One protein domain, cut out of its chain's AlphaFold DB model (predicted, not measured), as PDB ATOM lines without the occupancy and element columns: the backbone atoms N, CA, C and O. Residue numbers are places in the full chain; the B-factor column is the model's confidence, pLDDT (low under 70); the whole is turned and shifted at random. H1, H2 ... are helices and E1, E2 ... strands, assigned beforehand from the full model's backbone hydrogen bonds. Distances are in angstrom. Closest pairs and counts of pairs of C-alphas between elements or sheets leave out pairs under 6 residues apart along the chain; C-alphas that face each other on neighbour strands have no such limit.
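This is residues 46 to 122 of the 382 residues of an uncharacterized protein of Perkinsus marinus (strain ATCC 50983 / TXsc) (UniProt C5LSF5). A small two-stranded hairpin, E1 and E2, has helix H2 running alongside it, nearer to E2 than to E1, and H2 turns a corner into H3, the longest helix. The short helix H1 lies near H3, and from H1 a long loop, residues 79 to 96, folds back to E2, where residues 91 to 92 pair briefly with it, before H2 begins. The helices are only loosely joined, with no two of them clearly touching. The printed part has 77 residues, with two strands and three helices in the order E1, E2, H1, H2, H3; the sheet E1 - E2 is antiparallel and the class is mixed, helices and strands, with under half of the residues, 38, in named elements. The whole is compact, with a radius of gyration of the C-alphas of 12.2 A, and rounded, with spans of 35 by 30 by 21 A.

The printed part begins at Lys 46, and strand E1 follows at residues 52 to 56, with C-alpha 52 at (-35.946, -43.965, 7.426). E2 is residues 62 to 66, 13.5 A from first to last C-alpha, against 13.2 A for E1. H1 is residues 73 to 78, 8.6 A long. H2, residues 97 to 105, is 11.8 A long and begins at C-alpha 97 at (-35.543, -52.021, 2.053). H3, residues 108 to 120, is 18.4 A long and ends at C-alpha 120 at (-43.131, -26.637, 8.683).

E1 and E2 form a hairpin and are antiparallel, with 147 degrees between their directions. N 53 and O 65 are 2.9 A apart and N 55 and O 63 are 2.8 A apart, both within hydrogen-bond range. Residues 63 to 64 of E2 also pair, antiparallel, with residues 91 to 92. The closest C-alphas of E2 and H2 are those of Tyr 64 and Pro 97, 7.4 A apart. E1 and H2 are only just apart, with their closest C-alphas 8.3 A from each other. H2 and H3 are close but not clearly touching, about perpendicular at 75 degrees; their closest C-alphas, those of His 104 and His 110, are 6.7 A apart. H1 and H3 are close but not clearly touching, with a shallow tilt of 18 degrees, opposite ways; their closest C-alphas, those of Leu 75 and Ser 109, are 7.6 A apart. H1 and H2 are apart, and so are E2 and H3. In H1, H2 and H3 every O i to N i+4 pair is within hydrogen-bond range.

The two C-alphas farthest apart, those of Asp 59 and Gly 122, are 36.9 A from each other. The printed part has no cut. The link from H1 to H2, 18 residues, is long; those from E1 to E2 and from H2 to H3 are tight, and that from E2 to H1 is short. The mean pLDDT of the printed part is 77.2, and 14 residues are under 70: residues 46 to 47, 60, 93 to 96, 108, 115 and 118 to 122.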
ATOM      1  N   LYS A  46     -30.398 -47.266   6.969       61.59
ATOM      2  CA  LYS A  46     -30.432 -46.069   7.828       61.59
ATOM      3  C   LYS A  46     -29.254 -45.110   7.621       61.59
ATOM      4  O   LYS A  46     -29.393 -43.930   7.901       61.59
ATOM      5  N   GLU A  47     -28.111 -45.591   7.136       66.00
ATOM      6  CA  GLU A  47     -26.941 -44.744   6.850       66.00
ATOM      7  C   GLU A  47     -27.065 -44.026   5.498       66.00
ATOM      8  O   GLU A  47     -26.406 -43.017   5.271       66.00
ATOM      9  N   ARG A  48     -27.918 -44.531   4.595       71.88
ATOM     10  CA  ARG A  48     -28.146 -43.945   3.261       71.88
ATOM     11  C   ARG A  48     -29.342 -42.996   3.212       71.88
ATOM     12  O   ARG A  48     -29.388 -42.142   2.335       71.88
ATOM     13  N   PHE A  49     -30.302 -43.170   4.117       79.69
ATOM     14  CA  PHE A  49     -31.540 -42.398   4.164       79.69
ATOM     15  C   PHE A  49     -31.874 -42.056   5.619       79.69
ATOM     16  O   PHE A  49     -32.388 -42.887   6.369       79.69
ATOM     17  N   ASP A  50     -31.589 -40.816   5.999       78.50
ATOM     18  CA  ASP A  50     -31.815 -40.242   7.330       78.50
ATOM     19  C   ASP A  50     -33.303 -40.150   7.719       78.50
ATOM     20  O   ASP A  50     -33.658 -40.168   8.896       78.50
ATOM     21  N   TRP A  51     -34.192 -40.125   6.728       83.62
ATOM     22  CA  TRP A  51     -35.644 -40.141   6.902       83.62
ATOM     23  C   TRP A  51     -36.235 -41.543   7.124       83.62
ATOM     24  O   TRP A  51     -37.452 -41.669   7.264       83.62
ATOM     25  N   ILE A  52     -35.435 -42.614   7.154       85.69
ATOM     26  CA  ILE A  52     -35.946 -43.965   7.426       85.69
ATOM     27  C   ILE A  52     -35.910 -44.271   8.921       85.69
ATOM     28  O   ILE A  52     -34.854 -44.324   9.549       85.69
ATOM     29  N   ILE A  53     -37.081 -44.583   9.472       85.12
ATOM     30  CA  ILE A  53     -37.241 -45.050  10.849       85.12
ATOM     31  C   ILE A  53     -37.647 -46.519  10.871       85.12
ATOM     32  O   ILE A  53     -38.391 -46.992  10.016       85.12
ATOM     33  N   GLU A  54     -37.146 -47.252  11.859       85.19
ATOM     34  CA  GLU A  54     -37.542 -48.636  12.114       85.19
ATOM     35  C   GLU A  54     -38.497 -48.660  13.298       85.19
ATOM     36  O   GLU A  54     -38.151 -48.198  14.386       85.19
ATOM     37  N   VAL A  55     -39.684 -49.208  13.080       82.25
ATOM     38  CA  VAL A  55     -40.702 -49.421  14.102       82.25
ATOM     39  C   VAL A  55     -40.804 -50.924  14.325       82.25
ATOM     40  O   VAL A  55     -40.998 -51.686  13.375       82.25
ATOM     41  N   LYS A  56     -40.627 -51.371  15.571       80.31
ATOM     42  CA  LYS A  56     -40.822 -52.777  15.939       80.31
ATOM     43  C   LYS A  56     -42.317 -53.041  16.095       80.31
ATOM     44  O   LYS A  56     -42.974 -52.328  16.847       80.31
ATOM     45  N   GLY A  57     -42.837 -54.024  15.364       70.94
ATOM     46  CA  GLY A  57     -44.209 -54.492  15.536       70.94
ATOM     47  C   GLY A  57     -44.376 -55.342  16.798       70.94
ATOM     48  O   GLY A  57     -43.398 -55.823  17.375       70.94
ATOM     49  N   GLU A  58     -45.629 -55.549  17.203       70.12
ATOM     50  CA  GLU A  58     -46.014 -56.458  18.297       70.12
ATOM     51  C   GLU A  58     -45.636 -57.922  18.000       70.12
ATOM     52  O   GLU A  58     -45.409 -58.710  18.912       70.12
ATOM     53  N   ASP A  59     -45.479 -58.256  16.717       72.62
ATOM     54  CA  ASP A  59     -44.980 -59.532  16.195       72.62
ATOM     55  C   ASP A  59     -43.454 -59.707  16.346       72.62
ATOM     56  O   ASP A  59     -42.892 -60.709  15.902       72.62
ATOM     57  N   GLY A  60     -42.756 -58.729  16.937       69.62
ATOM     58  CA  GLY A  60     -41.300 -58.721  17.088       69.62
ATOM     59  C   GLY A  60     -40.537 -58.404  15.796       69.62
ATOM     60  O   GLY A  60     -39.309 -58.273  15.830       69.62
ATOM     61  N   ASN A  61     -41.231 -58.219  14.666       74.75
ATOM     62  CA  ASN A  61     -40.614 -57.924  13.378       74.75
ATOM     63  C   ASN A  61     -40.441 -56.409  13.175       74.75
ATOM     64  O   ASN A  61     -41.369 -55.614  13.326       74.75
ATOM     65  N   GLY A  62     -39.230 -55.992  12.794       77.88
ATOM     66  CA  GLY A  62     -38.923 -54.599  12.456       77.88
ATOM     67  C   GLY A  62     -39.461 -54.212  11.076       77.88
ATOM     68  O   GLY A  62     -39.162 -54.877  10.076       77.88
ATOM     69  N   ARG A  63     -40.228 -53.119  11.012       85.38
ATOM     70  CA  ARG A  63     -40.744 -52.521   9.773       85.38
ATOM     71  C   ARG A  63     -40.172 -51.118   9.584       85.38
ATOM     72  O   ARG A  63     -40.096 -50.338  10.528       85.38
ATOM     73  N   TYR A  64     -39.786 -50.792   8.357       85.88
ATOM     74  CA  TYR A  64     -39.226 -49.492   7.999       85.88
ATOM     75  C   TYR A  64     -40.299 -48.556   7.445       85.88
ATOM     76  O   TYR A  64     -41.043 -48.933   6.539       85.88
ATOM     77  N   PHE A  65     -40.337 -47.327   7.949       87.81
ATOM     78  CA  PHE A  65     -41.219 -46.253   7.496       87.81
ATOM     79  C   PHE A  65     -40.398 -45.026   7.106       87.81
ATOM     80  O   PHE A  65     -39.285 -44.836   7.598       87.81
ATOM     81  N   CYS A  66     -40.958 -44.173   6.251       88.62
ATOM     82  CA  CYS A  66     -40.429 -42.830   6.068       88.62
ATOM     83  C   CYS A  66     -40.980 -41.941   7.187       88.62
ATOM     84  O   CYS A  66     -42.195 -41.772   7.292       88.62
ATOM     85  N   SER A  67     -40.114 -41.358   8.014       84.88
ATOM     86  CA  SER A  67     -40.485 -40.469   9.128       84.88
ATOM     87  C   SER A  67     -41.259 -39.226   8.686       84.88
ATOM     88  O   SER A  67     -41.931 -38.605   9.506       84.88
ATOM     89  N   ILE A  68     -41.180 -38.898   7.395       85.50
ATOM     90  CA  ILE A  68     -41.826 -37.750   6.767       85.50
ATOM     91  C   ILE A  68     -43.169 -38.171   6.165       85.50
ATOM     92  O   ILE A  68     -44.216 -37.714   6.614       85.50
ATOM     93  N   CYS A  69     -43.162 -39.090   5.194       86.94
ATOM     94  CA  CYS A  69     -44.376 -39.491   4.477       86.94
ATOM     95  C   CYS A  69     -45.402 -40.197   5.373       86.94
ATOM     96  O   CYS A  69     -46.596 -40.029   5.160       86.94
ATOM     97  N   SER A  70     -44.964 -40.942   6.395       86.06
ATOM     98  CA  SER A  70     -45.881 -41.616   7.334       86.06
ATOM     99  C   SER A  70     -46.627 -40.671   8.278       86.06
ATOM    100  O   SER A  70     -47.524 -41.103   8.997       86.06
ATOM    101  N   ARG A  71     -46.254 -39.388   8.297       82.62
ATOM    102  CA  ARG A  71     -46.876 -38.343   9.122       82.62
ATOM    103  C   ARG A  71     -47.501 -37.230   8.289       82.62
ATOM    104  O   ARG A  71     -48.050 -36.291   8.855       82.62
ATOM    105  N   ASP A  72     -47.407 -37.315   6.964       79.94
ATOM    106  CA  ASP A  72     -47.966 -36.317   6.063       79.94
ATOM    107  C   ASP A  72     -49.473 -36.585   5.877       79.94
ATOM    108  O   ASP A  72     -49.848 -37.610   5.300       79.94
ATOM    109  N   PRO A  73     -50.358 -35.691   6.357       75.25
ATOM    110  CA  PRO A  73     -51.799 -35.937   6.359       75.25
ATOM    111  C   PRO A  73     -52.390 -36.031   4.947       75.25
ATOM    112  O   PRO A  73     -53.416 -36.683   4.760       75.25
ATOM    113  N   VAL A  74     -51.746 -35.425   3.942       77.31
ATOM    114  CA  VAL A  74     -52.201 -35.510   2.551       77.31
ATOM    115  C   VAL A  74     -51.876 -36.882   1.972       77.31
ATOM    116  O   VAL A  74     -52.747 -37.522   1.386       77.31
ATOM    117  N   LEU A  75     -50.646 -37.364   2.170       79.94
ATOM    118  CA  LEU A  75     -50.255 -38.692   1.696       79.94
ATOM    119  C   LEU A  75     -51.023 -39.803   2.409       79.94
ATOM    120  O   LEU A  75     -51.432 -40.760   1.760       79.94
ATOM    121  N   LEU A  76     -51.277 -39.661   3.711       79.75
ATOM    122  CA  LEU A  76     -52.091 -40.618   4.460       79.75
ATOM    123  C   LEU A  76     -53.517 -40.699   3.907       79.75
ATOM    124  O   LEU A  76     -54.004 -41.802   3.676       79.75
ATOM    125  N   LYS A  77     -54.139 -39.553   3.602       81.88
ATOM    126  CA  LYS A  77     -55.470 -39.495   2.986       81.88
ATOM    127  C   LYS A  77     -55.484 -40.067   1.564       81.88
ATOM    128  O   LYS A  77     -56.409 -40.773   1.188       81.88
ATOM    129  N   ALA A  78     -54.451 -39.798   0.763       79.62
ATOM    130  CA  ALA A  78     -54.329 -40.351  -0.590       79.62
ATOM    131  C   ALA A  78     -54.082 -41.874  -0.597       79.62
ATOM    132  O   ALA A  78     -54.463 -42.563  -1.549       79.62
ATOM    133  N   ALA A  79     -53.457 -42.385   0.466       79.62
ATOM    134  CA  ALA A  79     -53.188 -43.798   0.682       79.62
ATOM    135  C   ALA A  79     -54.347 -44.543   1.377       79.62
ATOM    136  O   ALA A  79     -54.259 -45.759   1.553       79.62
ATOM    137  N   GLU A  80     -55.440 -43.866   1.753       79.19
ATOM    138  CA  GLU A  80     -56.629 -44.526   2.304       79.19
ATOM    139  C   GLU A  80     -57.155 -45.584   1.321       79.19
ATOM    140  O   GLU A  80     -57.409 -45.318   0.144       79.19
ATOM    141  N   GLY A  81     -57.266 -46.827   1.797       75.81
ATOM    142  CA  GLY A  81     -57.698 -47.968   0.985       75.81
ATOM    143  C   GLY A  81     -56.660 -48.509  -0.009       75.81
ATOM    144  O   GLY A  81     -56.988 -49.407  -0.782       75.81
ATOM    145  N   LYS A  82     -55.412 -48.015  -0.003       84.00
ATOM    146  CA  LYS A  82     -54.321 -48.485  -0.879       84.00
ATOM    147  C   LYS A  82     -53.096 -48.901  -0.073       84.00
ATOM    148  O   LYS A  82     -52.841 -48.380   1.003       84.00
ATOM    149  N   VAL A  83     -52.298 -49.822  -0.608       79.81
ATOM    150  CA  VAL A  83     -51.013 -50.197   0.002       79.81
ATOM    151  C   VAL A  83     -49.907 -49.304  -0.554       79.81
ATOM    152  O   VAL A  83     -49.444 -49.505  -1.676       79.81
ATOM    153  N   GLU A  84     -49.449 -48.342   0.247       79.38
ATOM    154  CA  GLU A  84     -48.312 -47.482  -0.074       79.38
ATOM    155  C   GLU A  84     -47.138 -47.710   0.887       79.38
ATOM    156  O   GLU A  84     -47.117 -47.263   2.040       79.38
ATOM    157  N   TYR A  85     -46.106 -48.389   0.381       82.25
ATOM    158  CA  TYR A  85     -44.877 -48.639   1.133       82.25
ATOM    159  C   TYR A  85     -44.171 -47.338   1.548       82.25
ATOM    160  O   TYR A  85     -43.994 -46.437   0.726       82.25
ATOM    161  N   PHE A  86     -43.720 -47.300   2.807       84.31
ATOM    162  CA  PHE A  86     -43.134 -46.156   3.527       84.31
ATOM    163  C   PHE A  86     -44.099 -45.010   3.877       84.31
ATOM    164  O   PHE A  86     -43.703 -44.145   4.661       84.31
ATOM    165  N   THR A  87     -45.335 -45.026   3.365       82.19
ATOM    166  CA  THR A  87     -46.408 -44.087   3.732       82.19
ATOM    167  C   THR A  87     -47.286 -44.707   4.822       82.19
ATOM    168  O   THR A  87     -47.133 -44.372   5.992       82.19
ATOM    169  N   ASN A  88     -48.150 -45.666   4.466       78.94
ATOM    170  CA  ASN A  88     -49.083 -46.316   5.394       78.94
ATOM    171  C   ASN A  88     -48.728 -47.784   5.688       78.94
ATOM    172  O   ASN A  88     -49.196 -48.341   6.678       78.94
ATOM    173  N   VAL A  89     -47.860 -48.403   4.878       83.81
ATOM    174  CA  VAL A  89     -47.353 -49.764   5.107       83.81
ATOM    175  C   VAL A  89     -45.835 -49.753   5.246       83.81
ATOM    176  O   VAL A  89     -45.105 -49.286   4.370       83.81
ATOM    177  N   GLY A  90     -45.340 -50.296   6.356       82.69
ATOM    178  CA  GLY A  90     -43.908 -50.419   6.606       82.69
ATOM    179  C   GLY A  90     -43.272 -51.535   5.775       82.69
ATOM    180  O   GLY A  90     -43.877 -52.582   5.545       82.69
ATOM    181  N   VAL A  91     -42.035 -51.333   5.322       83.69
ATOM    182  CA  VAL A  91     -41.278 -52.357   4.588       83.69
ATOM    183  C   VAL A  91     -40.588 -53.291   5.577       83.69
ATOM    184  O   VAL A  91     -39.807 -52.848   6.415       83.69
ATOM    185  N   GLU A  92     -40.853 -54.590   5.480       80.81
ATOM    186  CA  GLU A  92     -40.182 -55.606   6.300       80.81
ATOM    187  C   GLU A  92     -38.680 -55.687   6.000       80.81
ATOM    188  O   GLU A  92     -38.250 -55.624   4.844       80.81
ATOM    189  N   LYS A  93     -37.885 -55.939   7.042       68.69
ATOM    190  CA  LYS A  93     -36.425 -56.100   6.955       68.69
ATOM    191  C   LYS A  93     -35.966 -57.180   5.965       68.69
ATOM    192  O   LYS A  93     -34.909 -57.031   5.360       68.69
ATOM    193  N   ALA A  94     -36.766 -58.226   5.760       62.69
ATOM    194  CA  ALA A  94     -36.466 -59.318   4.833       62.69
ATOM    195  C   ALA A  94     -36.655 -58.956   3.342       62.69
ATOM    196  O   ALA A  94     -36.207 -59.701   2.477       62.69
ATOM    197  N   LYS A  95     -37.305 -57.825   3.018       63.44
ATOM    198  CA  LYS A  95     -37.748 -57.472   1.651       63.44
ATOM    199  C   LYS A  95     -36.865 -56.425   0.948       63.44
ATOM    200  O   LYS A  95     -37.389 -55.633   0.168       63.44
ATOM    201  N   ASP A  96     -35.561 -56.424   1.232       69.75
ATOM    202  CA  ASP A  96     -34.559 -55.488   0.686       69.75
ATOM    203  C   ASP A  96     -35.016 -54.008   0.706       69.75
ATOM    204  O   ASP A  96     -35.385 -53.424  -0.321       69.75
ATOM    205  N   PRO A  97     -35.029 -53.377   1.895       74.25
ATOM    206  CA  PRO A  97     -35.543 -52.021   2.053       74.25
ATOM    207  C   PRO A  97     -34.757 -50.966   1.260       74.25
ATOM    208  O   PRO A  97     -35.308 -49.901   1.002       74.25
ATOM    209  N   GLY A  98     -33.522 -51.247   0.824       77.69
ATOM    210  CA  GLY A  98     -32.679 -50.286   0.108       77.69
ATOM    211  C   GLY A  98     -33.222 -49.931  -1.276       77.69
ATOM    212  O   GLY A  98     -33.405 -48.756  -1.584       77.69
ATOM    213  N   ARG A  99     -33.567 -50.937  -2.089       76.62
ATOM    214  CA  ARG A  99     -34.117 -50.712  -3.437       76.62
ATOM    215  C   ARG A  99     -35.484 -50.030  -3.392       76.62
ATOM    216  O   ARG A  99     -35.786 -49.163  -4.211       76.62
ATOM    217  N   LYS A 100     -36.325 -50.404  -2.423       80.44
ATOM    218  CA  LYS A 100     -37.629 -49.758  -2.232       80.44
ATOM    219  C   LYS A 100     -37.480 -48.330  -1.704       80.44
ATOM    220  O   LYS A 100     -38.287 -47.485  -2.077       80.44
ATOM    221  N   ALA A 101     -36.473 -48.061  -0.874       81.06
ATOM    222  CA  ALA A 101     -36.155 -46.718  -0.403       81.06
ATOM    223  C   ALA A 101     -35.685 -45.815  -1.548       81.06
ATOM    224  O   ALA A 101     -36.186 -44.707  -1.663       81.06
ATOM    225  N   GLU A 102     -34.819 -46.297  -2.445       80.94
ATOM    226  CA  GLU A 102     -34.411 -45.553  -3.650       80.94
ATOM    227  C   GLU A 102     -35.606 -45.228  -4.553       80.94
ATOM    228  O   GLU A 102     -35.783 -44.088  -4.976       80.94
ATOM    229  N   ALA A 103     -36.472 -46.216  -4.794       79.38
ATOM    230  CA  ALA A 103     -37.691 -46.019  -5.573       79.38
ATOM    231  C   ALA A 103     -38.706 -45.097  -4.879       79.38
ATOM    232  O   ALA A 103     -39.529 -44.492  -5.551       79.38
ATOM    233  N   HIS A 104     -38.696 -45.013  -3.546       83.19
ATOM    234  CA  HIS A 104     -39.511 -44.063  -2.793       83.19
ATOM    235  C   HIS A 104     -38.910 -42.655  -2.846       83.19
ATOM    236  O   HIS A 104     -39.644 -41.697  -3.066       83.19
ATOM    237  N   ALA A 105     -37.586 -42.540  -2.711       80.06
ATOM    238  CA  ALA A 105     -36.845 -41.283  -2.731       80.06
ATOM    239  C   ALA A 105     -37.027 -40.519  -4.046       80.06
ATOM    240  O   ALA A 105     -37.063 -39.297  -4.032       80.06
ATOM    241  N   SER A 106     -37.172 -41.232  -5.167       78.19
ATOM    242  CA  SER A 106     -37.403 -40.643  -6.490       78.19
ATOM    243  C   SER A 106     -38.865 -40.281  -6.774       78.19
ATOM    244  O   SER A 106     -39.156 -39.690  -7.818       78.19
ATOM    245  N   LYS A 107     -39.814 -40.612  -5.883       79.62
ATOM    246  CA  LYS A 107     -41.226 -40.250  -6.079       79.62
ATOM    247  C   LYS A 107     -41.436 -38.757  -5.862       79.62
ATOM    248  O   LYS A 107     -41.062 -38.194  -4.835       79.62
ATOM    249  N   SER A 108     -42.175 -38.137  -6.780       69.50
ATOM    250  CA  SER A 108     -42.624 -36.743  -6.656       69.50
ATOM    251  C   SER A 108     -43.425 -36.488  -5.371       69.50
ATOM    252  O   SER A 108     -43.302 -35.421  -4.768       69.50
ATOM    253  N   SER A 109     -44.198 -37.475  -4.908       77.25
ATOM    254  CA  SER A 109     -44.955 -37.404  -3.654       77.25
ATOM    255  C   SER A 109     -44.053 -37.307  -2.419       77.25
ATOM    256  O   SER A 109     -44.324 -36.497  -1.534       77.25
ATOM    257  N   HIS A 110     -42.945 -38.055  -2.388       80.19
ATOM    258  CA  HIS A 110     -41.952 -37.983  -1.313       80.19
ATOM    259  C   HIS A 110     -41.269 -36.609  -1.279       80.19
ATOM    260  O   HIS A 110     -41.205 -35.984  -0.224       80.19
ATOM    261  N   HIS A 111     -40.849 -36.080  -2.433       73.69
ATOM    262  CA  HIS A 111     -40.269 -34.733  -2.516       73.69
ATOM    263  C   HIS A 111     -41.238 -33.630  -2.066       73.69
ATOM    264  O   HIS A 111     -40.825 -32.656  -1.435       73.69
ATOM    265  N   SER A 112     -42.529 -33.784  -2.365       74.19
ATOM    266  CA  SER A 112     -43.561 -32.825  -1.959       74.19
ATOM    267  C   SER A 112     -43.782 -32.851  -0.443       74.19
ATOM    268  O   SER A 112     -43.804 -31.795   0.190       74.19
ATOM    269  N   ALA A 113     -43.851 -34.042   0.162       77.12
ATOM    270  CA  ALA A 113     -43.932 -34.197   1.615       77.12
ATOM    271  C   ALA A 113     -42.668 -33.691   2.327       77.12
ATOM    272  O   ALA A 113     -42.763 -32.984   3.328       77.12
ATOM    273  N   LEU A 114     -41.483 -33.963   1.770       77.25
ATOM    274  CA  LEU A 114     -40.206 -33.426   2.242       77.25
ATOM    275  C   LEU A 114     -40.203 -31.890   2.201       77.25
ATOM    276  O   LEU A 114     -39.835 -31.252   3.184       77.25
ATOM    277  N   SER A 115     -40.680 -31.286   1.110       65.06
ATOM    278  CA  SER A 115     -40.797 -29.827   0.973       65.06
ATOM    279  C   SER A 115     -41.724 -29.229   2.032       65.06
ATOM    280  O   SER A 115     -41.351 -28.265   2.699       65.06
ATOM    281  N   ARG A 116     -42.908 -29.821   2.245       71.69
ATOM    282  CA  ARG A 116     -43.854 -29.385   3.287       71.69
ATOM    283  C   ARG A 116     -43.269 -29.520   4.687       71.69
ATOM    284  O   ARG A 116     -43.355 -28.580   5.473       71.69
ATOM    285  N   HIS A 117     -42.640 -30.654   4.986       73.88
ATOM    286  CA  HIS A 117     -41.979 -30.896   6.265       73.88
ATOM    287  C   HIS A 117     -40.851 -29.891   6.515       73.88
ATOM    288  O   HIS A 117     -40.714 -29.374   7.620       73.88
ATOM    289  N   ASN A 118     -40.076 -29.551   5.487       64.81
ATOM    290  CA  ASN A 118     -39.012 -28.552   5.563       64.81
ATOM    291  C   ASN A 118     -39.542 -27.132   5.809       64.81
ATOM    292  O   ASN A 118     -38.965 -26.391   6.602       64.81
ATOM    293  N   ILE A 119     -40.667 -26.771   5.185       64.19
ATOM    294  CA  ILE A 119     -41.364 -25.504   5.447       64.19
ATOM    295  C   ILE A 119     -41.890 -25.472   6.889       64.19
ATOM    296  O   ILE A 119     -41.654 -24.500   7.604       64.19
ATOM    297  N   ALA A 120     -42.550 -26.543   7.342       65.50
ATOM    298  CA  ALA A 120     -43.131 -26.637   8.683       65.50
ATOM    299  C   ALA A 120     -42.076 -26.677   9.803       65.50
ATOM    300  O   ALA A 120     -42.309 -26.154  10.889       65.50
ATOM    301  N   SER A 121     -40.905 -27.257   9.537       62.72
ATOM    302  CA  SER A 121     -39.772 -27.306  10.474       62.72
ATOM    303  C   SER A 121     -38.908 -26.038  10.467       62.72
ATOM    304  O   SER A 121     -37.912 -25.976  11.184       62.72
ATOM    305  N   GLY A 122     -39.266 -25.018   9.673       52.16
ATOM    306  CA  GLY A 122     -38.524 -23.755   9.591       52.16
ATOM    307  C   GLY A 122     -37.167 -23.867   8.886       52.16
ATOM    308  O   GLY A 122     -36.367 -22.933   8.935       52.16
TER     309      GLY A 122